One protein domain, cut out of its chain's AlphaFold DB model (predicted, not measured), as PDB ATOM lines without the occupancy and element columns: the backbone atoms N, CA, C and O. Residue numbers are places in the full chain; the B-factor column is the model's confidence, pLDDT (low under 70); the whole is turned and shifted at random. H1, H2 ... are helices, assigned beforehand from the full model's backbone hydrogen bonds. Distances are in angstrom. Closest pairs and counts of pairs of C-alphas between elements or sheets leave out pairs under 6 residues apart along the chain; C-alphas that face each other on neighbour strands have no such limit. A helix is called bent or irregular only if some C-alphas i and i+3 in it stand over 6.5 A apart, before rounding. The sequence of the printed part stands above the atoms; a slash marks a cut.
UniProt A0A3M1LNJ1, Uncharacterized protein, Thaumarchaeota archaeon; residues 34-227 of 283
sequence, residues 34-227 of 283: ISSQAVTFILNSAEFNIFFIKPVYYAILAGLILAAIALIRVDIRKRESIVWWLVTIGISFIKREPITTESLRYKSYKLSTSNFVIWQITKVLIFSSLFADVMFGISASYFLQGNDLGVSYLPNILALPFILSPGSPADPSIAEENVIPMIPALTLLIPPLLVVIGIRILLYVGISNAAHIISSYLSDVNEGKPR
ATOM      1  N   ILE A  34      12.501  39.607  47.451       94.38
ATOM      2  CA  ILE A  34      13.749  39.286  48.157       94.38
ATOM      3  C   ILE A  34      13.559  39.407  49.670       94.38
ATOM      4  O   ILE A  34      13.978  38.519  50.405       94.38
ATOM      5  N   SER A  35      12.900  40.469  50.135       94.00
ATOM      6  CA  SER A  35      12.658  40.698  51.563       94.00
ATOM      7  C   SER A  35      11.763  39.620  52.160       94.00
ATOM      8  O   SER A  35      12.081  39.093  53.221       94.00
ATOM      9  N   SER A  36      10.686  39.248  51.463       95.44
ATOM     10  CA  SER A  36       9.795  38.165  51.891       95.44
ATOM     11  C   SER A  36      10.566  36.850  52.054       95.44
ATOM     12  O   SER A  36      10.558  36.252  53.129       95.44
ATOM     13  N   GLN A  37      11.345  36.465  51.037       93.56
ATOM     14  CA  GLN A  37      12.145  35.239  51.080       93.56
ATOM     15  C   GLN A  37      13.240  35.289  52.151       93.56
ATOM     16  O   GLN A  37      13.498  34.284  52.810       93.56
ATOM     17  N   ALA A  38      13.866  36.451  52.362       94.62
ATOM     18  CA  ALA A  38      14.880  36.638  53.394       94.62
ATOM     19  C   ALA A  38      14.293  36.483  54.801       94.62
ATOM     20  O   ALA A  38      14.882  35.792  55.628       94.62
ATOM     21  N   VAL A  39      13.121  37.067  55.070       96.25
ATOM     22  CA  VAL A  39      12.430  36.914  56.359       96.25
ATOM     23  C   VAL A  39      12.067  35.452  56.592       96.25
ATOM     24  O   VAL A  39      12.404  34.907  57.641       96.25
ATOM     25  N   THR A  40      11.461  34.782  55.607       94.19
ATOM     26  CA  THR A  40      11.150  33.348  55.702       94.19
ATOM     27  C   THR A  40      12.404  32.518  55.958       94.19
ATOM     28  O   THR A  40      12.386  31.629  56.807       94.19
ATOM     29  N   PHE A  41      13.509  32.810  55.275       94.56
ATOM     30  CA  PHE A  41      14.769  32.106  55.486       94.56
ATOM     31  C   PHE A  41      15.318  32.321  56.900       94.56
ATOM     32  O   PHE A  41      15.678  31.352  57.565       94.56
ATOM     33  N   ILE A  42      15.364  33.567  57.375       95.88
ATOM     34  CA  ILE A  42      15.911  33.915  58.693       95.88
ATOM     35  C   ILE A  42      15.072  33.290  59.806       95.88
ATOM     36  O   ILE A  42      15.635  32.658  60.697       95.88
ATOM     37  N   LEU A  43      13.743  33.414  59.742       96.81
ATOM     38  CA  LEU A  43      12.847  32.865  60.759       96.81
ATOM     39  C   LEU A  43      12.940  31.338  60.824       96.81
ATOM     40  O   LEU A  43      13.111  30.787  61.906       96.81
ATOM     41  N   ASN A  44      12.916  30.652  59.678       96.44
ATOM     42  CA  ASN A  44      13.067  29.198  59.662       96.44
ATOM     43  C   ASN A  44      14.465  28.748  60.108       96.44
ATOM     44  O   ASN A  44      14.595  27.724  60.774       96.44
ATOM     45  N   SER A  45      15.511  29.506  59.772       96.06
ATOM     46  CA  SER A  45      16.872  29.212  60.236       96.06
ATOM     47  C   SER A  45      16.992  29.355  61.752       96.06
ATOM     48  O   SER A  45      17.661  28.542  62.383       96.06
ATOM     49  N   ALA A  46      16.338  30.362  62.337       96.44
ATOM     50  CA  ALA A  46      16.323  30.576  63.778       96.44
ATOM     51  C   ALA A  46      15.519  29.491  64.515       96.44
ATOM     52  O   ALA A  46      15.994  28.972  65.521       96.44
ATOM     53  N   GLU A  47      14.345  29.123  63.995       96.88
ATOM     54  CA  GLU A  47      13.438  28.159  64.632       96.88
ATOM     55  C   GLU A  47      13.921  26.706  64.481       96.88
ATOM     56  O   GLU A  47      13.972  25.947  65.446       96.88
ATOM     57  N   PHE A  48      14.312  26.302  63.269       96.62
ATOM     58  CA  PHE A  48      14.570  24.895  62.932       96.62
ATOM     59  C   PHE A  48      16.058  24.558  62.766       96.62
ATOM     60  O   PHE A  48      16.414  23.381  62.638       96.62
ATOM     61  N   ASN A  49      16.937  25.567  62.771       95.38
ATOM     62  CA  ASN A  49      18.393  25.428  62.731       95.38
ATOM     63  C   ASN A  49      18.851  24.384  61.689       95.38
ATOM     64  O   ASN A  49      18.571  24.517  60.495       95.38
ATOM     65  N   ILE A  50      19.522  23.314  62.123       94.88
ATOM     66  CA  ILE A  50      20.135  22.324  61.236       94.88
ATOM     67  C   ILE A  50      19.120  21.589  60.354       94.88
ATOM     68  O   ILE A  50      19.466  21.198  59.238       94.88
ATOM     69  N   PHE A  51      17.874  21.434  60.809       93.25
ATOM     70  CA  PHE A  51      16.818  20.783  60.035       93.25
ATOM     71  C   PHE A  51      16.375  21.629  58.839       93.25
ATOM     72  O   PHE A  51      15.983  21.069  57.819       93.25
ATOM     73  N   PHE A  52      16.503  22.955  58.924       94.44
ATOM     74  CA  PHE A  52      16.253  23.860  57.803       94.44
ATOM     75  C   PHE A  52      17.509  24.098  56.952       94.44
ATOM     76  O   PHE A  52      17.445  24.068  55.723       94.44
ATOM     77  N   ILE A  53      18.674  24.266  57.582       95.06
ATOM     78  CA  ILE A  53      19.923  24.586  56.876       95.06
ATOM     79  C   ILE A  53      20.436  23.414  56.029       95.06
ATOM     80  O   ILE A  53      20.923  23.640  54.919       95.06
ATOM     81  N   LYS A  54      20.325  22.161  56.496       95.56
ATOM     82  CA  LYS A  54      20.849  21.002  55.748       95.56
ATOM     83  C   LYS A  54      20.189  20.811  54.377       95.56
ATOM     84  O   LYS A  54      20.931  20.704  53.401       95.56
ATOM     85  N   PRO A  55      18.848  20.786  54.244       95.50
ATOM     86  CA  PRO A  55      18.210  20.702  52.931       95.50
ATOM     87  C   PRO A  55      18.629  21.833  51.985       95.50
ATOM     88  O   PRO A  55      18.910  21.572  50.818       95.50
ATOM     89  N   VAL A  56      18.749  23.068  52.491       95.06
ATOM     90  CA  VAL A  56      19.216  24.220  51.699       95.06
ATOM     91  C   VAL A  56      20.657  24.015  51.228       95.06
ATOM     92  O   VAL A  56      20.955  24.223  50.053       95.06
ATOM     93  N   TYR A  57      21.542  23.539  52.104       95.88
ATOM     94  CA  TYR A  57      22.916  23.190  51.745       95.88
ATOM     95  C   TYR A  57      22.970  22.142  50.622       95.88
ATOM     96  O   TYR A  57      23.663  22.351  49.625       95.88
ATOM     97  N   TYR A  58      22.212  21.047  50.741       97.88
ATOM     98  CA  TYR A  58      22.189  19.998  49.719       97.88
ATOM     99  C   TYR A  58      21.587  20.484  48.398       97.88
ATOM    100  O   TYR A  58      22.125  20.164  47.340       97.88
ATOM    101  N   ALA A  59      20.543  21.315  48.438       97.50
ATOM    102  CA  ALA A  59      19.972  21.938  47.247       97.50
ATOM    103  C   ALA A  59      20.986  22.832  46.514       97.50
ATOM    104  O   ALA A  59      21.099  22.756  45.292       97.50
ATOM    105  N   ILE A  60      21.751  23.650  47.247       97.06
ATOM    106  CA  ILE A  60      22.805  24.501  46.672       97.06
ATOM    107  C   ILE A  60      23.925  23.642  46.081       97.06
ATOM    108  O   ILE A  60      24.360  23.892  44.957       97.06
ATOM    109  N   LEU A  61      24.378  22.617  46.811       97.75
ATOM    110  CA  LEU A  61      25.412  21.694  46.344       97.75
ATOM    111  C   LEU A  61      24.992  21.014  45.034       97.75
ATOM    112  O   LEU A  61      25.747  21.039  44.061       97.75
ATOM    113  N   ALA A  62      23.779  20.462  44.995       98.31
ATOM    114  CA  ALA A  62      23.197  19.872  43.797       98.31
ATOM    115  C   ALA A  62      23.129  20.882  42.654       98.31
ATOM    116  O   ALA A  62      23.652  20.613  41.575       98.31
ATOM    117  N   GLY A  63      22.576  22.068  42.919       98.06
ATOM    118  CA  GLY A  63      22.441  23.137  41.942       98.06
ATOM    119  C   GLY A  63      23.769  23.518  41.297       98.06
ATOM    120  O   GLY A  63      23.853  23.646  40.079       98.06
ATOM    121  N   LEU A  64      24.834  23.636  42.091       98.06
ATOM    122  CA  LEU A  64      26.175  23.936  41.592       98.06
ATOM    123  C   LEU A  64      26.757  22.792  40.752       98.06
ATOM    124  O   LEU A  64      27.267  23.052  39.661       98.06
ATOM    125  N   ILE A  65      26.671  21.544  41.224       98.06
ATOM    126  CA  ILE A  65      27.196  20.369  40.506       98.06
ATOM    127  C   ILE A  65      26.467  20.192  39.169       98.06
ATOM    128  O   ILE A  65      27.091  20.118  38.109       98.06
ATOM    129  N   LEU A  66      25.138  20.163  39.206       98.50
ATOM    130  CA  LEU A  66      24.278  19.920  38.053       98.50
ATOM    131  C   LEU A  66      24.361  21.066  37.032       98.50
ATOM    132  O   LEU A  66      24.530  20.808  35.837       98.50
ATOM    133  N   ALA A  67      24.360  22.328  37.479       98.12
ATOM    134  CA  ALA A  67      24.563  23.471  36.587       98.12
ATOM    135  C   ALA A  67      25.966  23.480  35.965       98.12
ATOM    136  O   ALA A  67      26.110  23.823  34.790       98.12
ATOM    137  N   ALA A  68      27.002  23.084  36.711       97.50
ATOM    138  CA  ALA A  68      28.352  22.969  36.170       97.50
ATOM    139  C   ALA A  68      28.413  21.939  35.032       97.50
ATOM    140  O   ALA A  68      28.974  22.224  33.971       97.50
ATOM    141  N   ILE A  69      27.779  20.776  35.212       97.44
ATOM    142  CA  ILE A  69      27.700  19.731  34.183       97.44
ATOM    143  C   ILE A  69      26.923  20.232  32.957       97.44
ATOM    144  O   ILE A  69      27.402  20.079  31.831       97.44
ATOM    145  N   ALA A  70      25.763  20.863  33.158       97.12
ATOM    146  CA  ALA A  70      24.898  21.326  32.072       97.12
ATOM    147  C   ALA A  70      25.481  22.510  31.275       97.12
ATOM    148  O   ALA A  70      25.391  22.538  30.045       97.12
ATOM    149  N   LEU A  71      26.046  23.514  31.959       96.06
ATOM    150  CA  LEU A  71      26.225  24.873  31.419       96.06
ATOM    151  C   LEU A  71      27.675  25.308  31.189       96.06
ATOM    152  O   LEU A  71      27.905  26.367  30.577       96.06
ATOM    153  N   ILE A  72      28.658  24.555  31.687       94.88
ATOM    154  CA  ILE A  72      30.063  24.856  31.411       94.88
ATOM    155  C   ILE A  72      30.405  24.351  30.013       94.88
ATOM    156  O   ILE A  72      30.326  23.157  29.705       94.88
ATOM    157  N   ARG A  73      30.856  25.267  29.155       90.00
ATOM    158  CA  ARG A  73      31.419  24.938  27.843       90.00
ATOM    159  C   ARG A  73      32.939  24.819  27.958       90.00
ATOM    160  O   ARG A  73      33.601  25.769  28.363       90.00
ATOM    161  N   VAL A  74      33.481  23.676  27.532       81.44
ATOM    162  CA  VAL A  74      34.928  23.369  27.579       81.44
ATOM    163  C   VAL A  74      35.676  23.861  26.326       81.44
ATOM    164  O   VAL A  74      36.900  23.949  26.321       81.44
ATOM    165  N   ASP A  75      34.965  24.247  25.261       84.12
ATOM    166  CA  ASP A  75      35.582  24.753  24.025       84.12
ATOM    167  C   ASP A  75      36.105  26.199  24.177       84.12
ATOM    168  O   ASP A  75      35.486  27.184  23.755       84.12
ATOM    169  N   ILE A  76      37.287  26.314  24.790       80.19
ATOM    170  CA  ILE A  76      38.030  27.566  25.003       80.19
ATOM    171  C   ILE A  76      38.621  28.099  23.684       80.19
ATOM    172  O   ILE A  76      39.049  29.256  23.610       80.19
ATOM    173  N   ARG A  77      38.649  27.304  22.606       84.69
ATOM    174  CA  ARG A  77      39.162  27.758  21.305       84.69
ATOM    175  C   ARG A  77      38.122  28.588  20.569       84.69
ATOM    176  O   ARG A  77      38.467  29.676  20.098       84.69
ATOM    177  N   LYS A  78      36.872  28.119  20.513       87.31
ATOM    178  CA  LYS A  78      35.769  28.825  19.841       87.31
ATOM    179  C   LYS A  78      35.223  29.982  20.675       87.31
ATOM    180  O   LYS A  78      35.048  31.063  20.135       87.31
ATOM    181  N   ARG A  79      35.040  29.807  21.995       90.00
ATOM    182  CA  ARG A  79      34.531  30.843  22.938       90.00
ATOM    183  C   ARG A  79      33.237  31.533  22.499       90.00
ATOM    184  O   ARG A  79      32.971  32.682  22.855       90.00
ATOM    185  N   GLU A  80      32.429  30.813  21.739       89.69
ATOM    186  CA  GLU A  80      31.131  31.280  21.275       89.69
ATOM    187  C   GLU A  80      30.140  31.286  22.445       89.69
ATOM    188  O   GLU A  80      30.083  30.337  23.242       89.69
ATOM    189  N   SER A  81      29.306  32.321  22.522       91.75
ATOM    190  CA  SER A  81      28.224  32.426  23.501       91.75
ATOM    191  C   SER A  81      26.996  33.032  22.845       91.75
ATOM    192  O   SER A  81      27.025  34.189  22.442       91.75
ATOM    193  N   ILE A  82      25.912  32.255  22.769       92.12
ATOM    194  CA  ILE A  82      24.667  32.695  22.128       92.12
ATOM    195  C   ILE A  82      24.050  33.900  22.844       92.12
ATOM    196  O   ILE A  82      23.613  34.837  22.191       92.12
ATOM    197  N   VAL A  83      24.100  33.914  24.179       93.00
ATOM    198  CA  VAL A  83      23.573  35.015  25.000       93.00
ATOM    199  C   VAL A  83      24.278  36.319  24.649       93.00
ATOM    200  O   VAL A  83      23.636  37.310  24.331       93.00
ATOM    201  N   TRP A  84      25.609  36.300  24.651       93.75
ATOM    202  CA  TRP A  84      26.400  37.495  24.376       93.75
ATOM    203  C   TRP A  84      26.336  37.928  22.910       93.75
ATOM    204  O   TRP A  84      26.294  39.122  22.646       93.75
ATOM    205  N   TRP A  85      26.236  36.981  21.974       94.62
ATOM    206  CA  TRP A  85      25.971  37.285  20.568       94.62
ATOM    207  C   TRP A  85      24.624  38.007  20.384       94.62
ATOM    208  O   TRP A  85      24.580  39.070  19.767       94.62
ATOM    209  N   LEU A  86      23.546  37.504  20.998       93.12
ATOM    210  CA  LEU A  86      22.231  38.158  20.974       93.12
ATOM    211  C   LEU A  86      22.255  39.534  21.646       93.12
ATOM    212  O   LEU A  86      21.660  40.475  21.125       93.12
ATOM    213  N   VAL A  87      22.962  39.675  22.771       93.31
ATOM    214  CA  VAL A  87      23.150  40.968  23.445       93.31
ATOM    215  C   VAL A  87      23.861  41.955  22.523       93.31
ATOM    216  O   VAL A  87      23.418  43.094  22.410       93.31
ATOM    217  N   THR A  88      24.920  41.538  21.824       91.44
ATOM    218  CA  THR A  88      25.623  42.397  20.862       91.44
ATOM    219  C   THR A  88      24.692  42.852  19.737       91.44
ATOM    220  O   THR A  88      24.605  44.052  19.492       91.44
ATOM    221  N   ILE A  89      23.930  41.938  19.122       91.75
ATOM    222  CA  ILE A  89      22.947  42.293  18.083       91.75
ATOM    223  C   ILE A  89      21.884  43.257  18.630       91.75
ATOM    224  O   ILE A  89      21.582  44.271  18.001       91.75
ATOM    225  N   GLY A  90      21.335  42.973  19.813       92.25
ATOM    226  CA  GLY A  90      20.314  43.807  20.446       92.25
ATOM    227  C   GLY A  90      20.815  45.216  20.766       92.25
ATOM    228  O   GLY A  90      20.107  46.192  20.524       92.25
ATOM    229  N   ILE A  91      22.055  45.348  21.246       91.75
ATOM    230  CA  ILE A  91      22.683  46.651  21.492       91.75
ATOM    231  C   ILE A  91      22.857  47.421  20.183       91.75
ATOM    232  O   ILE A  91      22.499  48.599  20.138       91.75
ATOM    233  N   SER A  92      23.359  46.786  19.121       90.81
ATOM    234  CA  SER A  92      23.513  47.442  17.816       90.81
ATOM    235  C   SER A  92      22.169  47.914  17.258       90.81
ATOM    236  O   SER A  92      22.085  49.024  16.735       90.81
ATOM    237  N   PHE A  93      21.092  47.148  17.463       90.50
ATOM    238  CA  PHE A  93      19.738  47.562  17.092       90.50
ATOM    239  C   PHE A  93      19.272  48.808  17.864       90.50
ATOM    240  O   PHE A  93      18.774  49.760  17.265       90.50
ATOM    241  N   ILE A  94      19.485  48.848  19.186       91.44
ATOM    242  CA  ILE A  94      19.129  50.002  20.034       91.44
ATOM    243  C   ILE A  94      19.931  51.248  19.640       91.44
ATOM    244  O   ILE A  94      19.378  52.347  19.571       91.44
ATOM    245  N   LYS A  95      21.229  51.082  19.365       91.62
ATOM    246  CA  LYS A  95      22.130  52.171  18.965       91.62
ATOM    247  C   LYS A  95      21.995  52.578  17.497       91.62
ATOM    248  O   LYS A  95      22.584  53.581  17.107       91.62
ATOM    249  N   ARG A  96      21.213  51.837  16.703       89.12
ATOM    250  CA  ARG A  96      21.079  52.010  15.246       89.12
ATOM    251  C   ARG A  96      22.424  51.930  14.515       89.12
ATOM    252  O   ARG A  96      22.651  52.633  13.535       89.12
ATOM    253  N   GLU A  97      23.317  51.081  15.011       89.94
ATOM    254  CA  GLU A  97      24.583  50.780  14.349       89.94
ATOM    255  C   GLU A  97      24.337  49.827  13.164       89.94
ATOM    256  O   GLU A  97      23.446  48.973  13.238       89.94
ATOM    257  N   PRO A  98      25.103  49.942  12.063       85.56
ATOM    258  CA  PRO A  98      24.962  49.035  10.932       85.56
ATOM    259  C   PRO A  98      25.334  47.601  11.340       85.56
ATOM    260  O   PRO A  98      26.437  47.342  11.820       85.56
ATOM    261  N   ILE A  99      24.414  46.658  11.126       85.19
ATOM    262  CA  ILE A  99      24.652  45.227  11.346       85.19
ATOM    263  C   ILE A  99      25.322  44.662  10.089       85.19
ATOM    264  O   ILE A  99      24.718  44.641   9.017       85.19
ATOM    265  N   THR A 100      26.574  44.226  10.212       85.75
ATOM    266  CA  THR A 100      27.332  43.625   9.110       85.75
ATOM    267  C   THR A 100      26.993  42.142   8.950       85.75
ATOM    268  O   THR A 100      26.519  41.484   9.878       85.75
ATOM    269  N   THR A 101      27.265  41.575   7.773       83.38
ATOM    270  CA  THR A 101      27.097  40.130   7.527       83.38
ATOM    271  C   THR A 101      27.945  39.285   8.479       83.38
ATOM    272  O   THR A 101      27.493  38.226   8.915       83.38
ATOM    273  N   GLU A 102      29.132  39.769   8.859       83.31
ATOM    274  CA  GLU A 102      30.011  39.109   9.826       83.31
ATOM    275  C   GLU A 102      29.495  39.165  11.264       83.31
ATOM    276  O   GLU A 102      29.614  38.164  11.971       83.31
ATOM    277  N   SER A 103      28.920  40.289  11.712       82.75
ATOM    278  CA  SER A 103      28.365  40.391  13.070       82.75
ATOM    279  C   SER A 103      27.080  39.579  13.227       82.75
ATOM    280  O   SER A 103      26.765  39.098  14.320       82.75
ATOM    281  N   LEU A 104      26.367  39.367  12.120       87.69
ATOM    282  CA  LEU A 104      25.196  38.512  12.066       87.69
ATOM    283  C   LEU A 104      25.548  37.028  12.226       87.69
ATOM    284  O   LEU A 104      24.788  36.305  12.860       87.69
ATOM    285  N   ARG A 105      26.681  36.558  11.683       89.94
ATOM    286  CA  ARG A 105      27.091  35.144  11.770       89.94
ATOM    287  C   ARG A 105      27.401  34.777  13.231       89.94
ATOM    288  O   ARG A 105      28.276  35.344  13.869       89.94
ATOM    289  N   TYR A 106      26.716  33.774  13.781       90.69
ATOM    290  CA  TYR A 106      26.935  33.364  15.174       90.69
ATOM    291  C   TYR A 106      28.335  32.763  15.397       90.69
ATOM    292  O   TYR A 106      28.982  33.040  16.404       90.69
ATOM    293  N   LYS A 107      28.827  31.948  14.456       88.62
ATOM    294  CA  LYS A 107      30.117  31.244  14.590       88.62
ATOM    295  C   LYS A 107      31.351  32.140  14.475       88.62
ATOM    296  O   LYS A 107      32.423  31.727  14.907       88.62
ATOM    297  N   SER A 108      31.226  33.345  13.920       87.94
ATOM    298  CA  SER A 108      32.298  34.351  13.943       87.94
ATOM    299  C   SER A 108      32.365  35.085  15.286       87.94
ATOM    300  O   SER A 108      33.404  35.653  15.623       87.94
ATOM    301  N   TYR A 109      31.293  35.053  16.087       90.56
ATOM    302  CA  TYR A 109      31.251  35.732  17.374       90.56
ATOM    303  C   TYR A 109      32.138  35.048  18.415       90.56
ATOM    304  O   TYR A 109      31.948  33.880  18.771       90.56
ATOM    305  N   LYS A 110      33.070  35.818  18.981       93.06
ATOM    306  CA  LYS A 110      34.067  35.308  19.916       93.06
ATOM    307  C   LYS A 110      34.265  36.229  21.108       93.06
ATOM    308  O   LYS A 110      34.626  37.392  20.958       93.06
ATOM    309  N   LEU A 111      34.123  35.674  22.309       92.00
ATOM    310  CA  LEU A 111      34.490  36.376  23.536       92.00
ATOM    311  C   LEU A 111      36.010  36.374  23.753       92.00
ATOM    312  O   LEU A 111      36.722  35.435  23.367       92.00
ATOM    313  N   SER A 112      36.506  37.406  24.442       93.25
ATOM    314  CA  SER A 112      37.850  37.371  25.025       93.25
ATOM    315  C   SER A 112      37.951  36.219  26.030       93.25
ATOM    316  O   SER A 112      36.949  35.790  26.608       93.25
ATOM    317  N   THR A 113      39.156  35.690  26.239       91.44
ATOM    318  CA  THR A 113      39.364  34.538  27.131       91.44
ATOM    319  C   THR A 113      38.883  34.834  28.551       91.44
ATOM    320  O   THR A 113      38.130  34.040  29.112       91.44
ATOM    321  N   SER A 114      39.227  36.003  29.097       92.31
ATOM    322  CA  SER A 114      38.814  36.411  30.444       92.31
ATOM    323  C   SER A 114      37.296  36.531  30.563       92.31
ATOM    324  O   SER A 114      36.706  35.945  31.469       92.31
ATOM    325  N   ASN A 115      36.640  37.197  29.604       93.88
ATOM    326  CA  ASN A 115      35.182  37.348  29.621       93.88
ATOM    327  C   ASN A 115      34.482  35.998  29.473       93.88
ATOM    328  O   ASN A 115      33.454  35.768  30.100       93.88
ATOM    329  N   PHE A 116      35.038  35.083  28.674       94.25
ATOM    330  CA  PHE A 116      34.492  33.740  28.521       94.25
ATOM    331  C   PHE A 116      34.548  32.942  29.828       94.25
ATOM    332  O   PHE A 116      33.559  32.285  30.159       94.25
ATOM    333  N   VAL A 117      35.668  33.005  30.560       93.50
ATOM    334  CA  VAL A 117      35.850  32.319  31.852       93.50
ATOM    335  C   VAL A 117      34.917  32.902  32.908       93.50
ATOM    336  O   VAL A 117      34.157  32.147  33.511       93.50
ATOM    337  N   ILE A 118      34.905  34.230  33.066       94.88
ATOM    338  CA  ILE A 118      33.986  34.921  33.983       94.88
ATOM    339  C   ILE A 118      32.549  34.520  33.656       94.88
ATOM    340  O   ILE A 118      31.802  34.110  34.537       94.88
ATOM    341  N   TRP A 119      32.186  34.523  32.373       94.69
ATOM    342  CA  TRP A 119      30.859  34.116  31.938       94.69
ATOM    343  C   TRP A 119      30.529  32.652  32.261       94.69
ATOM    344  O   TRP A 119      29.383  32.371  32.603       94.69
ATOM    345  N   GLN A 120      31.479  31.709  32.184       94.75
ATOM    346  CA  GLN A 120      31.217  30.325  32.612       94.75
ATOM    347  C   GLN A 120      30.857  30.267  34.098       94.75
ATOM    348  O   GLN A 120      29.864  29.637  34.450       94.75
ATOM    349  N   ILE A 121      31.620  30.963  34.942       95.25
ATOM    350  CA  ILE A 121      31.404  30.993  36.394       95.25
ATOM    351  C   ILE A 121      30.065  31.660  36.714       95.25
ATOM    352  O   ILE A 121      29.230  31.084  37.409       95.25
ATOM    353  N   THR A 122      29.818  32.845  36.154       95.50
ATOM    354  CA  THR A 122      28.582  33.602  36.375       95.50
ATOM    355  C   THR A 122      27.349  32.807  35.953       95.50
ATOM    356  O   THR A 122      26.362  32.804  36.682       95.50
ATOM    357  N   LYS A 123      27.398  32.087  34.824       94.38
ATOM    358  CA  LYS A 123      26.294  31.210  34.409       94.38
ATOM    359  C   LYS A 123      25.991  30.137  35.447       94.38
ATOM    360  O   LYS A 123      24.830  29.962  35.785       94.38
ATOM    361  N   VAL A 124      27.008  29.438  35.950       96.62
ATOM    362  CA  VAL A 124      26.797  28.392  36.960       96.62
ATOM    363  C   VAL A 124      26.172  28.986  38.217       96.62
ATOM    364  O   VAL A 124      25.184  28.452  38.699       96.62
ATOM    365  N   LEU A 125      26.676  30.122  38.703       95.75
ATOM    366  CA  LEU A 125      26.140  30.759  39.907       95.75
ATOM    367  C   LEU A 125      24.685  31.211  39.730       95.75
ATOM    368  O   LEU A 125      23.844  30.864  40.553       95.75
ATOM    369  N   ILE A 126      24.378  31.927  38.643       94.62
ATOM    370  CA  ILE A 126      23.031  32.461  38.386       94.62
ATOM    371  C   ILE A 126      22.017  31.338  38.164       94.62
ATOM    372  O   ILE A 126      20.901  31.414  38.671       94.62
ATOM    373  N   PHE A 127      22.388  30.305  37.407       95.31
ATOM    374  CA  PHE A 127      21.462  29.241  37.029       95.31
ATOM    375  C   PHE A 127      21.476  28.041  37.982       95.31
ATOM    376  O   PHE A 127      20.644  27.158  37.811       95.31
ATOM    377  N   SER A 128      22.356  28.005  38.989       96.25
ATOM    378  CA  SER A 128      22.424  26.912  39.975       96.25
ATOM    379  C   SER A 128      21.078  26.618  40.638       96.25
ATOM    380  O   SER A 128      20.718  25.458  40.810       96.25
ATOM    381  N   SER A 129      20.294  27.657  40.932       94.12
ATOM    382  CA  SER A 129      18.966  27.524  41.538       94.12
ATOM    383  C   SER A 129      17.966  26.760  40.666       94.12
ATOM    384  O   SER A 129      17.062  26.133  41.210       94.12
ATOM    385  N   LEU A 130      18.136  26.749  39.336       95.75
ATOM    386  CA  LEU A 130      17.288  25.971  38.422       95.75
ATOM    387  C   LEU A 130      17.546  24.462  38.507       95.75
ATOM    388  O   LEU A 130      16.730  23.681  38.029       95.75
ATOM    389  N   PHE A 131      18.673  24.061  39.094       97.12
ATOM    390  CA  PHE A 131      19.083  22.667  39.248       97.12
ATOM    391  C   PHE A 131      19.098  22.230  40.719       97.12
ATOM    392  O   PHE A 131      19.759  21.257  41.074       97.12
ATOM    393  N   ALA A 132      18.414  22.971  41.592       96.62
ATOM    394  CA  ALA A 132      18.305  22.623  42.997       96.62
ATOM    395  C   ALA A 132      17.546  21.295  43.165       96.62
ATOM    396  O   ALA A 132      16.356  21.209  42.872       96.62
ATOM    397  N   ASP A 133      18.239  20.279  43.674       97.56
ATOM    398  CA  ASP A 133      17.679  18.956  43.954       97.56
ATOM    399  C   ASP A 133      18.249  18.437  45.278       97.56
ATOM    400  O   ASP A 133      19.421  18.077  45.389       97.56
ATOM    401  N   VAL A 134      17.411  18.425  46.315       97.06
ATOM    402  CA  VAL A 134      17.829  18.010  47.658       97.06
ATOM    403  C   VAL A 134      18.241  16.535  47.677       97.06
ATOM    404  O   VAL A 134      19.227  16.196  48.329       97.06
ATOM    405  N   MET A 135      17.524  15.662  46.962       97.62
ATOM    406  CA  MET A 135      17.782  14.218  46.964       97.62
ATOM    407  C   MET A 135      19.104  13.896  46.272       97.62
ATOM    408  O   MET A 135      19.920  13.141  46.814       97.62
ATOM    409  N   PHE A 136      19.365  14.536  45.130       98.25
ATOM    410  CA  PHE A 136      20.660  14.447  44.465       98.25
ATOM    411  C   PHE A 136      21.777  14.990  45.359       98.25
ATOM    412  O   PHE A 136      22.808  14.346  45.512       98.25
ATOM    413  N   GLY A 137      21.579  16.151  45.992       97.75
ATOM    414  CA  GLY A 137      22.588  16.785  46.844       97.75
ATOM    415  C   GLY A 137      22.983  15.940  48.055       97.75
ATOM    416  O   GLY A 137      24.171  15.826  48.365       97.75
ATOM    417  N   ILE A 138      22.004  15.303  48.706       97.56
ATOM    418  CA  ILE A 138      22.240  14.343  49.793       97.56
ATOM    419  C   ILE A 138      23.061  13.163  49.273       97.56
ATOM    420  O   ILE A 138      24.085  12.813  49.859       97.56
ATOM    421  N   SER A 139      22.644  12.583  48.150       97.62
ATOM    422  CA  SER A 139      23.252  11.372  47.592       97.62
ATOM    423  C   SER A 139      24.661  11.622  47.070       97.62
ATOM    424  O   SER A 139      25.569  10.841  47.334       97.62
ATOM    425  N   ALA A 140      24.884  12.756  46.407       97.25
ATOM    426  CA  ALA A 140      26.200  13.190  45.967       97.25
ATOM    427  C   ALA A 140      27.126  13.426  47.165       97.25
ATOM    428  O   ALA A 140      28.266  12.974  47.157       97.25
ATOM    429  N   SER A 141      26.641  14.082  48.225       97.06
ATOM    430  CA  SER A 141      27.421  14.266  49.450       97.06
ATOM    431  C   SER A 141      27.772  12.933  50.115       97.06
ATOM    432  O   SER A 141      28.910  12.755  50.545       97.06
ATOM    433  N   TYR A 142      26.826  11.995  50.176       96.62
ATOM    434  CA  TYR A 142      27.031  10.654  50.720       96.62
ATOM    435  C   TYR A 142      28.061   9.861  49.901       96.62
ATOM    436  O   TYR A 142      28.993   9.295  50.472       96.62
ATOM    437  N   PHE A 143      27.966   9.900  48.571       96.12
ATOM    438  CA  PHE A 143      28.913   9.260  47.656       96.12
ATOM    439  C   PHE A 143      30.326   9.848  47.754       96.12
ATOM    440  O   PHE A 143      31.305   9.114  47.845       96.12
ATOM    441  N   LEU A 144      30.449  11.179  47.797       95.25
ATOM    442  CA  LEU A 144      31.741  11.870  47.904       95.25
ATOM    443  C   LEU A 144      32.472  11.588  49.224       95.25
ATOM    444  O   LEU A 144      33.683  11.772  49.300       95.25
ATOM    445  N   GLN A 145      31.758  11.123  50.251       96.44
ATOM    446  CA  GLN A 145      32.346  10.651  51.508       96.44
ATOM    447  C   GLN A 145      32.893   9.215  51.417       96.44
ATOM    448  O   GLN A 145      33.387   8.692  52.412       96.44
ATOM    449  N   GLY A 146      32.830   8.581  50.242       94.69
ATOM    450  CA  GLY A 146      33.328   7.226  50.004       94.69
ATOM    451  C   GLY A 146      32.311   6.122  50.292       94.69
ATOM    452  O   GLY A 146      32.691   4.956  50.319       94.69
ATOM    453  N   ASN A 147      31.038   6.465  50.508       96.25
ATOM    454  CA  ASN A 147      29.989   5.463  50.671       96.25
ATOM    455  C   ASN A 147      29.535   4.908  49.315       96.25
ATOM    456  O   ASN A 147      29.523   5.623  48.309       96.25
ATOM    457  N   ASP A 148      29.113   3.645  49.304       94.50
ATOM    458  CA  ASP A 148      28.647   2.979  48.091       94.50
ATOM    459  C   ASP A 148      27.162   3.266  47.817       94.50
ATOM    460  O   ASP A 148      26.319   3.236  48.713       94.50
ATOM    461  N   LEU A 149      26.851   3.543  46.553       95.25
ATOM    462  CA  LEU A 149      25.489   3.701  46.027       95.25
ATOM    463  C   LEU A 149      25.191   2.704  44.893       95.25
ATOM    464  O   LEU A 149      24.181   2.843  44.204       95.25
ATOM    465  N   GLY A 150      26.091   1.747  44.657       93.62
ATOM    466  CA  GLY A 150      26.015   0.787  43.563       93.62
ATOM    467  C   GLY A 150      26.495   1.338  42.221       93.62
ATOM    468  O   GLY A 150      26.208   0.760  41.179       93.62
ATOM    469  N   VAL A 151      27.236   2.452  42.206       93.50
ATOM    470  CA  VAL A 151      27.741   3.080  40.965       93.50
ATOM    471  C   VAL A 151      28.683   2.141  40.196       93.50
ATOM    472  O   VAL A 151      28.740   2.193  38.969       93.50
ATOM    473  N   SER A 152      29.391   1.252  40.897       92.44
ATOM    474  CA  SER A 152      30.294   0.247  40.318       92.44
ATOM    475  C   SER A 152      29.592  -0.751  39.394       92.44
ATOM    476  O   SER A 152      30.205  -1.224  38.441       92.44
ATOM    477  N   TYR A 153      28.310  -1.030  39.635       90.94
ATOM    478  CA  TYR A 153      27.519  -1.976  38.850       90.94
ATOM    479  C   TYR A 153      26.865  -1.323  37.618       90.94
ATOM    480  O   TYR A 153      26.351  -2.032  36.756       90.94
ATOM    481  N   LEU A 154      26.916   0.014  37.473       91.75
ATOM    482  CA  LEU A 154      26.267   0.740  36.364       91.75
ATOM    483  C   LEU A 154      26.613   0.229  34.966       91.75
ATOM    484  O   LEU A 154      25.703   0.180  34.141       91.75
ATOM    485  N   PRO A 155      27.858  -0.171  34.647       91.56
ATOM    486  CA  PRO A 155      28.158  -0.723  33.329       91.56
ATOM    487  C   PRO A 155      27.296  -1.943  32.971       91.56
ATOM    488  O   PRO A 155      26.963  -2.123  31.798       91.56
ATOM    489  N   ASN A 156      26.867  -2.730  33.964       90.56
ATOM    490  CA  ASN A 156      26.056  -3.929  33.748       90.56
ATOM    491  C   ASN A 156      24.668  -3.578  33.192       90.56
ATOM    492  O   ASN A 156      24.095  -4.377  32.451       90.56
ATOM    493  N   ILE A 157      24.157  -2.364  33.449       89.81
ATOM    494  CA  ILE A 157      22.851  -1.920  32.938       89.81
ATOM    495  C   ILE A 157      22.795  -1.915  31.408       89.81
ATOM    496  O   ILE A 157      21.752  -2.191  30.821       89.81
ATOM    497  N   LEU A 158      23.932  -1.663  30.752       91.44
ATOM    498  CA  LEU A 158      24.017  -1.595  29.293       91.44
ATOM    499  C   LEU A 158      23.891  -2.978  28.640       91.44
ATOM    500  O   LEU A 158      23.550  -3.074  27.464       91.44
ATOM    501  N   ALA A 159      24.151  -4.047  29.393       89.12
ATOM    502  CA  ALA A 159      24.012  -5.419  28.921       89.12
ATOM    503  C   ALA A 159      22.607  -5.993  29.176       89.12
ATOM    504  O   ALA A 159      22.177  -6.868  28.422       89.12
ATOM    505  N   LEU A 160      21.884  -5.499  30.195       88.25
ATOM    506  CA  LEU A 160      20.604  -6.065  30.649       88.25
ATOM    507  C   LEU A 160      19.578  -6.280  29.523       88.25
ATOM    508  O   LEU A 160      19.060  -7.396  29.434       88.25
ATOM    509  N   PRO A 161      19.316  -5.309  28.620       88.75
ATOM    510  CA  PRO A 161      18.336  -5.501  27.549       88.75
ATOM    511  C   PRO A 161      18.675  -6.640  26.583       88.75
ATOM    512  O   PRO A 161      17.793  -7.153  25.900       88.75
ATOM    513  N   PHE A 162      19.948  -7.029  26.502       87.81
ATOM    514  CA  PHE A 162      20.426  -8.035  25.560       87.81
ATOM    515  C   PHE A 162      20.546  -9.421  26.190       87.81
ATOM    516  O   PHE A 162      20.308 -10.411  25.503       87.81
ATOM    517  N   ILE A 163      20.869  -9.505  27.483       80.94
ATOM    518  CA  ILE A 163      21.009 -10.791  28.185       80.94
ATOM    519  C   ILE A 163      19.672 -11.344  28.688       80.94
ATOM    520  O   ILE A 163      19.485 -12.559  28.698       80.94
ATOM    521  N   LEU A 164      18.707 -10.475  29.015       72.44
ATOM    522  CA  LEU A 164      17.343 -10.857  29.409       72.44
ATOM    523  C   LEU A 164      16.451 -11.182  28.192       72.44
ATOM    524  O   LEU A 164      15.231 -11.039  28.238       72.44
ATOM    525  N   SER A 165      17.071 -11.586  27.080       59.62
ATOM    526  CA  SER A 165      16.400 -11.800  25.803       59.62
ATOM    527  C   SER A 165      15.393 -12.959  25.827       59.62
ATOM    528  O   SER A 165      15.474 -13.862  26.667       59.62
ATOM    529  N   PRO A 166      14.452 -12.971  24.867       51.81
ATOM    530  CA  PRO A 166      13.391 -13.968  24.788       51.81
ATOM    531  C   PRO A 166      13.965 -15.389  24.693       51.81
ATOM    532  O   PRO A 166      14.696 -15.700  23.755       51.81
ATOM    533  N   GLY A 167      13.607 -16.254  25.647       54.75
ATOM    534  CA  GLY A 167      13.998 -17.670  25.665       54.75
ATOM    535  C   GLY A 167      15.071 -18.047  26.692       54.75
ATOM    536  O   GLY A 167      15.272 -19.238  26.921       54.75
ATOM    537  N   SER A 168      15.710 -17.077  27.353       56.66
ATOM    538  CA  SER A 168      16.537 -17.353  28.535       56.66
ATOM    539  C   SER A 168      15.641 -17.591  29.757       56.66
ATOM    540  O   SER A 168      14.683 -16.834  29.948       56.66
ATOM    541  N   PRO A 169      15.910 -18.605  30.607       57.91
ATOM    542  CA  PRO A 169      15.255 -18.706  31.905       57.91
ATOM    543  C   PRO A 169      15.483 -17.388  32.644       57.91
ATOM    544  O   PRO A 169      16.629 -16.971  32.805       57.91
ATOM    545  N   ALA A 170      14.405 -16.709  33.033       65.88
ATOM    546  CA  ALA A 170      14.503 -15.518  33.862       65.88
ATOM    547  C   ALA A 170      15.004 -15.959  35.238       65.88
ATOM    548  O   ALA A 170      14.210 -16.341  36.094       65.88
ATOM    549  N   ASP A 171      16.322 -15.997  35.405       71.19
ATOM    550  CA  ASP A 171      16.958 -16.284  36.677       71.19
ATOM    551  C   ASP A 171      16.855 -15.024  37.550       71.19
ATOM    552  O   ASP A 171      17.449 -13.994  37.204       71.19
ATOM    553  N   PRO A 172      16.087 -15.060  38.657       77.12
ATOM    554  CA  PRO A 172      15.941 -13.912  39.547       77.12
ATOM    555  C   PRO A 172      17.284 -13.398  40.084       77.12
ATOM    556  O   PRO A 172      17.408 -12.201  40.352       77.12
ATOM    557  N   SER A 173      18.304 -14.261  40.160       82.62
ATOM    558  CA  SER A 173      19.643 -13.897  40.635       82.62
ATOM    559  C   SER A 173      20.299 -12.794  39.798       82.62
ATOM    560  O   SER A 173      21.021 -11.963  40.343       82.62
ATOM    561  N   ILE A 174      19.985 -12.691  38.499       81.19
ATOM    562  CA  ILE A 174      20.535 -11.646  37.621       81.19
ATOM    563  C   ILE A 174      20.135 -10.254  38.125       81.19
ATOM    564  O   ILE A 174      20.953  -9.332  38.109       81.19
ATOM    565  N   ALA A 175      18.888 -10.090  38.575       81.00
ATOM    566  CA  ALA A 175      18.409  -8.826  39.120       81.00
ATOM    567  C   ALA A 175      18.977  -8.568  40.521       81.00
ATOM    568  O   ALA A 175      19.345  -7.430  40.827       81.00
ATOM    569  N   GLU A 176      19.083  -9.609  41.347       85.44
ATOM    570  CA  GLU A 176      19.648  -9.517  42.697       85.44
ATOM    571  C   GLU A 176      21.115  -9.087  42.686       85.44
ATOM    572  O   GLU A 176      21.512  -8.246  43.490       85.44
ATOM    573  N   GLU A 177      21.904  -9.609  41.751       86.44
ATOM    574  CA  GLU A 177      23.341  -9.357  41.691       86.44
ATOM    575  C   GLU A 177      23.678  -8.067  40.931       86.44
ATOM    576  O   GLU A 177      24.631  -7.372  41.278       86.44
ATOM    577  N   ASN A 178      22.883  -7.707  39.914       85.06
ATOM    578  CA  ASN A 178      23.202  -6.572  39.046       85.06
ATOM    579  C   ASN A 178      22.341  -5.335  39.290       85.06
ATOM    580  O   ASN A 178      22.855  -4.234  39.164       85.06
ATOM    581  N   VAL A 179      21.051  -5.464  39.615       87.38
ATOM    582  CA  VAL A 179      20.115  -4.322  39.642       87.38
ATOM    583  C   VAL A 179      19.875  -3.811  41.054       87.38
ATOM    584  O   VAL A 179      19.954  -2.604  41.284       87.38
ATOM    585  N   ILE A 180      19.603  -4.707  42.008       90.69
ATOM    586  CA  ILE A 180      19.285  -4.332  43.393       90.69
ATOM    587  C   ILE A 180      20.380  -3.455  44.025       90.69
ATOM    588  O   ILE A 180      20.028  -2.410  44.582       90.69
ATOM    589  N   PRO A 181      21.685  -3.775  43.892       92.94
ATOM    590  CA  PRO A 181      22.745  -2.946  44.466       92.94
ATOM    591  C   PRO A 181      22.768  -1.520  43.899       92.94
ATOM    592  O   PRO A 181      23.179  -0.593  44.588       92.94
ATOM    593  N   MET A 182      22.292  -1.329  42.662       93.44
ATOM    594  CA  MET A 182      22.284  -0.043  41.959       93.44
ATOM    595  C   MET A 182      21.084   0.846  42.261       93.44
ATOM    596  O   MET A 182      21.099   2.011  41.860       93.44
ATOM    597  N   ILE A 183      20.036   0.335  42.912       93.50
ATOM    598  CA  ILE A 183      18.789   1.085  43.139       93.50
ATOM    599  C   ILE A 183      19.049   2.492  43.709       93.50
ATOM    600  O   ILE A 183      18.464   3.442  43.178       93.50
ATOM    601  N   PRO A 184      19.935   2.692  44.708       94.88
ATOM    602  CA  PRO A 184      20.230   4.029  45.219       94.88
ATOM    603  C   PRO A 184      20.788   4.972  44.140       94.88
ATOM    604  O   PRO A 184      20.297   6.091  43.982       94.88
ATOM    605  N   ALA A 185      21.766   4.530  43.343       95.62
ATOM    606  CA  ALA A 185      22.300   5.328  42.241       95.62
ATOM    607  C   ALA A 185      21.252   5.586  41.147       95.62
ATOM    608  O   ALA A 185      21.114   6.727  40.698       95.62
ATOM    609  N   LEU A 186      20.494   4.566  40.736       94.06
ATOM    610  CA  LEU A 186      19.500   4.658  39.658       94.06
ATOM    611  C   LEU A 186      18.303   5.541  40.003       94.06
ATOM    612  O   LEU A 186      17.635   6.032  39.099       94.06
ATOM    613  N   THR A 187      18.041   5.766  41.286       94.00
ATOM    614  CA  THR A 187      16.939   6.618  41.742       94.00
ATOM    615  C   THR A 187      17.400   8.023  42.111       94.00
ATOM    616  O   THR A 187      16.710   8.986  41.783       94.00
ATOM    617  N   LEU A 188      18.566   8.166  42.748       96.19
ATOM    618  CA  LEU A 188      18.974   9.434  43.357       96.19
ATOM    619  C   LEU A 188      20.089  10.173  42.605       96.19
ATOM    620  O   LEU A 188      20.187  11.393  42.724       96.19
ATOM    621  N   LEU A 189      20.939   9.469  41.847       96.25
ATOM    622  CA  LEU A 189      22.077  10.078  41.141       96.25
ATOM    623  C   LEU A 189      21.878  10.140  39.631       96.25
ATOM    624  O   LEU A 189      22.067  11.188  39.015       96.25
ATOM    625  N   ILE A 190      21.537   9.008  39.026       96.31
ATOM    626  CA  ILE A 190      21.552   8.850  37.576       96.31
ATOM    627  C   ILE A 190      20.476   9.686  36.882       96.31
ATOM    628  O   ILE A 190      20.837  10.370  35.922       96.31
ATOM    629  N   PRO A 191      19.210   9.743  37.338       96.00
ATOM    630  CA  PRO A 191      18.196  10.518  36.629       96.00
ATOM    631  C   PRO A 191      18.535  12.018  36.546       96.00
ATOM    632  O   PRO A 191      18.536  12.548  35.429       96.00
ATOM    633  N   PRO A 192      18.931  12.708  37.642       97.50
ATOM    634  CA  PRO A 192      19.377  14.101  37.556       97.50
ATOM    635  C   PRO A 192      20.575  14.293  36.616       97.50
ATOM    636  O   PRO A 192      20.602  15.256  35.847       97.50
ATOM    637  N   LEU A 193      21.539  13.359  36.615       98.00
ATOM    638  CA  LEU A 193      22.706  13.398  35.725       98.00
ATOM    639  C   LEU A 193      22.324  13.246  34.247       98.00
ATOM    640  O   LEU A 193      22.802  14.015  33.410       98.00
ATOM    641  N   LEU A 194      21.445  12.298  33.917       97.69
ATOM    642  CA  LEU A 194      20.933  12.125  32.556       97.69
ATOM    643  C   LEU A 194      20.212  13.392  32.092       97.69
ATOM    644  O   LEU A 194      20.486  13.884  30.999       97.69
ATOM    645  N   VAL A 195      19.369  13.989  32.937       97.00
ATOM    646  CA  VAL A 195      18.671  15.239  32.604       97.00
ATOM    647  C   VAL A 195      19.662  16.356  32.271       97.00
ATOM    648  O   VAL A 195      19.534  16.984  31.219       97.00
ATOM    649  N   VAL A 196      20.687  16.596  33.097       98.00
ATOM    650  CA  VAL A 196      21.648  17.684  32.831       98.00
ATOM    651  C   VAL A 196      22.550  17.425  31.631       98.00
ATOM    652  O   VAL A 196      22.886  18.370  30.914       98.00
ATOM    653  N   ILE A 197      22.911  16.169  31.362       98.19
ATOM    654  CA  ILE A 197      23.642  15.799  30.144       98.19
ATOM    655  C   ILE A 197      22.748  16.009  28.914       98.19
ATOM    656  O   ILE A 197      23.196  16.591  27.925       98.19
ATOM    657  N   GLY A 198      21.471  15.632  28.990       97.81
ATOM    658  CA  GLY A 198      20.487  15.894  27.942       97.81
ATOM    659  C   GLY A 198      20.309  17.388  27.671       97.81
ATOM    660  O   GLY A 198      20.369  17.814  26.517       97.81
ATOM    661  N   ILE A 199      20.194  18.207  28.722       97.50
ATOM    662  CA  ILE A 199      20.167  19.673  28.614       97.50
ATOM    663  C   ILE A 199      21.445  20.179  27.942       97.50
ATOM    664  O   ILE A 199      21.374  20.995  27.027       97.50
ATOM    665  N   ARG A 200      22.618  19.678  28.336       96.44
ATOM    666  CA  ARG A 200      23.900  20.058  27.729       96.44
ATOM    667  C   ARG A 200      23.923  19.790  26.224       96.44
ATOM    668  O   ARG A 200      24.333  20.658  25.448       96.44
ATOM    669  N   ILE A 201      23.480  18.604  25.812       97.06
ATOM    670  CA  ILE A 201      23.371  18.210  24.402       97.06
ATOM    671  C   ILE A 201      22.382  19.128  23.681       97.06
ATOM    672  O   ILE A 201      22.718  19.693  22.641       97.06
ATOM    673  N   LEU A 202      21.203  19.364  24.256       96.69
ATOM    674  CA  LEU A 202      20.203  20.262  23.685       96.69
ATOM    675  C   LEU A 202      20.754  21.680  23.496       96.69
ATOM    676  O   LEU A 202      20.608  22.251  22.421       96.69
ATOM    677  N   LEU A 203      21.427  22.245  24.499       94.81
ATOM    678  CA  LEU A 203      21.980  23.599  24.439       94.81
ATOM    679  C   LEU A 203      23.095  23.718  23.391       94.81
ATOM    680  O   LEU A 203      23.114  24.669  22.603       94.81
ATOM    681  N   TYR A 204      24.051  22.786  23.382       93.25
ATOM    682  CA  TYR A 204      25.273  22.934  22.586       93.25
ATOM    683  C   TYR A 204      25.245  22.256  21.230       93.25
ATOM    684  O   TYR A 204      25.939  22.726  20.328       93.25
ATOM    685  N   VAL A 205      24.471  21.191  21.074       94.94
ATOM    686  CA  VAL A 205      24.254  20.551  19.780       94.94
ATOM    687  C   VAL A 205      22.977  21.089  19.155       94.94
ATOM    688  O   VAL A 205      23.037  21.535  18.020       94.94
ATOM    689  N   GLY A 206      21.860  21.146  19.880       95.50
ATOM    690  CA  GLY A 206      20.591  21.652  19.345       95.50
ATOM    691  C   GLY A 206      20.586  23.167  19.131       95.50
ATOM    692  O   GLY A 206      20.734  23.650  18.011       95.50
ATOM    693  N   ILE A 207      20.440  23.937  20.210       95.56
ATOM    694  CA  ILE A 207      20.210  25.390  20.166       95.56
ATOM    695  C   ILE A 207      21.385  26.128  19.522       95.56
ATOM    696  O   ILE A 207      21.184  26.993  18.672       95.56
ATOM    697  N   SER A 208      22.624  25.790  19.887       94.38
ATOM    698  CA  SER A 208      23.811  26.454  19.337       94.38
ATOM    699  C   SER A 208      23.947  26.253  17.821       94.38
ATOM    700  O   SER A 208      24.325  27.197  17.128       94.38
ATOM    701  N   ASN A 209      23.617  25.069  17.287       94.50
ATOM    702  CA  ASN A 209      23.661  24.840  15.841       94.50
ATOM    703  C   ASN A 209      22.399  25.333  15.122       94.50
ATOM    704  O   ASN A 209      22.505  25.789  13.990       94.50
ATOM    705  N   ALA A 210      21.235  25.353  15.774       95.12
ATOM    706  CA  ALA A 210      20.053  26.030  15.243       95.12
ATOM    707  C   ALA A 210      20.315  27.536  15.062       95.12
ATOM    708  O   ALA A 210      20.057  28.092  13.996       95.12
ATOM    709  N   ALA A 211      20.922  28.186  16.060       94.94
ATOM    710  CA  ALA A 211      21.356  29.577  15.956       94.94
ATOM    711  C   ALA A 211      22.395  29.772  14.843       94.94
ATOM    712  O   ALA A 211      22.340  30.765  14.116       94.94
ATOM    713  N   HIS A 212      23.310  28.815  14.663       94.50
ATOM    714  CA  HIS A 212      24.257  28.818  13.544       94.50
ATOM    715  C   HIS A 212      23.558  28.751  12.181       94.50
ATOM    716  O   HIS A 212      23.882  29.549  11.306       94.50
ATOM    717  N   ILE A 213      22.575  27.863  12.008       95.19
ATOM    718  CA  ILE A 213      21.789  27.761  10.769       95.19
ATOM    719  C   ILE A 213      21.076  29.082  10.486       95.19
ATOM    720  O   ILE A 213      21.239  29.636   9.403       95.19
ATOM    721  N   ILE A 214      20.327  29.605  11.462       93.81
ATOM    722  CA  ILE A 214      19.535  30.832  11.294       93.81
ATOM    723  C   ILE A 214      20.449  32.010  10.950       93.81
ATOM    724  O   ILE A 214      20.215  32.716   9.971       93.81
ATOM    725  N   SER A 215      21.517  32.208  11.724       93.75
ATOM    726  CA  SER A 215      22.457  33.310  11.489       93.75
ATOM    727  C   SER A 215      23.200  33.191  10.158       93.75
ATOM    728  O   SER A 215      23.360  34.191   9.461       93.75
ATOM    729  N   SER A 216      23.629  31.984   9.775       92.56
ATOM    730  CA  SER A 216      24.306  31.752   8.495       92.56
ATOM    731  C   SER A 216      23.362  31.957   7.323       92.56
ATOM    732  O   SER A 216      23.740  32.624   6.372       92.56
ATOM    733  N   TYR A 217      22.127  31.462   7.411       93.31
ATOM    734  CA  TYR A 217      21.110  31.674   6.387       93.31
ATOM    735  C   TYR A 217      20.854  33.162   6.148       93.31
ATOM    736  O   TYR A 217      20.929  33.621   5.012       93.31
ATOM    737  N   LEU A 218      20.609  33.933   7.211       92.00
ATOM    738  CA  LEU A 218      20.362  35.369   7.081       92.00
ATOM    739  C   LEU A 218      21.573  36.105   6.481       92.00
ATOM    740  O   LEU A 218      21.403  37.016   5.674       92.00
ATOM    741  N   SER A 219      22.793  35.696   6.839       90.38
ATOM    742  CA  SER A 219      24.023  36.276   6.290       90.38
ATOM    743  C   SER A 219      24.221  35.908   4.814       90.38
ATOM    744  O   SER A 219      24.454  36.779   3.981       90.38
ATOM    745  N   ASP A 220      24.036  34.636   4.458       91.69
ATOM    746  CA  ASP A 220      24.212  34.122   3.098       91.69
ATOM    747  C   ASP A 220      23.134  34.654   2.132       91.69
ATOM    748  O   ASP A 220      23.414  34.861   0.952       91.69
ATOM    749  N   VAL A 221      21.912  34.915   2.614       91.12
ATOM    750  CA  VAL A 221      20.853  35.588   1.838       91.12
ATOM    751  C   VAL A 221      21.231  37.036   1.540       91.12
ATOM    752  O   VAL A 221      21.076  37.473   0.402       91.12
ATOM    753  N   ASN A 222      21.789  37.759   2.516       88.62
ATOM    754  CA  ASN A 222      22.299  39.116   2.296       88.62
ATOM    755  C   ASN A 222      23.460  39.142   1.283       88.62
ATOM    756  O   ASN A 222      23.642  40.131   0.579       88.62
ATOM    757  N   GLU A 223      24.223  38.052   1.182       88.81
ATOM    758  CA  GLU A 223      25.289  37.856   0.189       88.81
ATOM    759  C   GLU A 223      24.793  37.245  -1.143       88.81
ATOM    760  O   GLU A 223      25.578  37.082  -2.080       88.81
ATOM    761  N   GLY A 224      23.505  36.890  -1.248       89.31
ATOM    762  CA  GLY A 224      22.887  36.306  -2.444       89.31
ATOM    763  C   GLY A 224      23.270  34.850  -2.745       89.31
ATOM    764  O   GLY A 224      23.090  34.399  -3.876       89.31
ATOM    765  N   LYS A 225      23.821  34.101  -1.778       91.88
ATOM    766  CA  LYS A 225      24.348  32.732  -1.974       91.88
ATOM    767  C   LYS A 225      23.910  31.751  -0.868       91.88
ATOM    768  O   LYS A 225      24.769  31.227  -0.153       91.88
ATOM    769  N   PRO A 226      22.603  31.460  -0.717       90.50
ATOM    770  CA  PRO A 226      22.116  30.533   0.306       90.50
ATOM    771  C   PRO A 226      22.625  29.098   0.080       90.50
ATOM    772  O   PRO A 226      22.612  28.584  -1.039       90.50
ATOM    773  N   ARG A 227      23.042  28.422   1.157       91.44
ATOM    774  CA  ARG A 227      23.631  27.068   1.127       91.44
ATOM    775  C   ARG A 227      22.707  26.024   1.760       91.44
ATOM    776  O   ARG A 227      23.011  25.465   2.809       91.44
TER     777      ARG A 227
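What this domain is: This is residues 34 to 227 of the 283 residues of an uncharacterized protein of Thaumarchaeota archaeon (UniProt A0A3M1LNJ1). What does the model look like? It is a loose, flat frame of helices: the long helix H11 makes one rail, H2 meets it with residues 66 to 71 and has H5 and H6 packed on it, and H1 folds off the start of H2, its residues 34 to 40 sticking out. Beyond the first residues of H11 the chain makes an arm, going out through H7 and H8 and coming back through H9 and H10, while H4 packs on H11 toward its other end, with H3 close by. What is it made of? The printed part has 194 residues with eleven named helices, H1 to H11 in order along the chain, and no named strand; its class is all helix. How large is it? It is loose, with a radius of gyration of the C-alphas of 23.5 A, and spans 68 by 60 by 26 A.

How they stand to each other: How does the printed part begin? H1, residues 34 to 48, and H2, residues 50 to 71, only just touch, with 3 pairs of C-alphas within 8 A, and only at the corner by their tight link; the closest C-alphas, of Ser 45 and Phe 52, are 5.9 A apart. What touches H2, the hub? H5, residues 113 to 131, touches it at a steep tilt of 47 degrees, opposite ways, with the C-alphas of Gly 63 and Ser 128 closest at 4.3 A. H6, residues 134 to 144, touches residues 55 to 62 of H2 about perpendicular, at 81 degrees, with Tyr 58 and Gly 137 closest at 4.3 A between C-alphas; H11, residues 190 to 222, touches residues 66 to 71 of H2 with its residues 192 to 200 alone, at a steep tilt of 40 degrees, the same way, with the C-alphas of Ala 70 and Arg 200 closest at 4.6 A. Where are the other helices? H4, residues 101 to 104, touches residues 215 to 222 of H11, with the C-alphas of Thr 101 and Ser 219 closest at 5.1 A, and H3, residues 82 to 95, is close to H11 but not clearly touching, with Ile 82 and Ser 208 closest at 6.9 A between C-alphas. H7, residues 151 to 158, touches H10, residues 180 to 188, about perpendicular at 83 degrees, with the C-alphas of Val 151 and Ala 185 closest at 6.0 A; H9, residues 173 to 178, and H7 only just touch, with 3 pairs of C-alphas within 8 A, the closest being those of Tyr 153 and Asn 178 at 6.3 A. H8, residues 160 to 163, touches no helix, and H5 and H11 are apart. What do the backbone N and O atoms show? Every O i to N i+4 pair is within hydrogen-bond range in H1, H3, H6 and H9, against 16 of 18 in H2, 12 of 15 in H5, 3 of 5 in H10 and 26 of 29 in H11; H7 has 0 of 4, but 4 of 5 O i to N i+3 pairs, and H4 and H8 are too short for an i+4 pair.

Where its parts are: Where do the first and last helices lie? H1 begins with C-alpha 34 at (13.749, 39.286, 48.157), and H11 ends with C-alpha 222 at (22.299, 39.116, 2.296). How long are the longer helices? From first to last C-alpha, H11 measures 46.5 A, H2 30.5 A, H5 26.4 A, H1 20.6 A and H3 19.9 A. Which helices are irregular? In H5 C-alphas 126 and 129 are 7.1 A apart, in H7 C-alphas 152 and 155 are 7.4 A apart, and in H10 C-alphas 181 and 184 are 7.5 A apart; H5 also has a kink of 31 degrees near residue 125.

The domain as a whole: How far does it reach? The two C-alphas farthest apart, those of Arg 96 and Pro 169, are 72.9 A apart. Is the printed part whole, and are its links long? It runs from 34 to 227 without a cut, and no link between its helices is long. Where is confidence low? The mean pLDDT of the printed part is 91.8, and residues 165 to 170 are under 70; they belong to residues 165 to 173, which stand free.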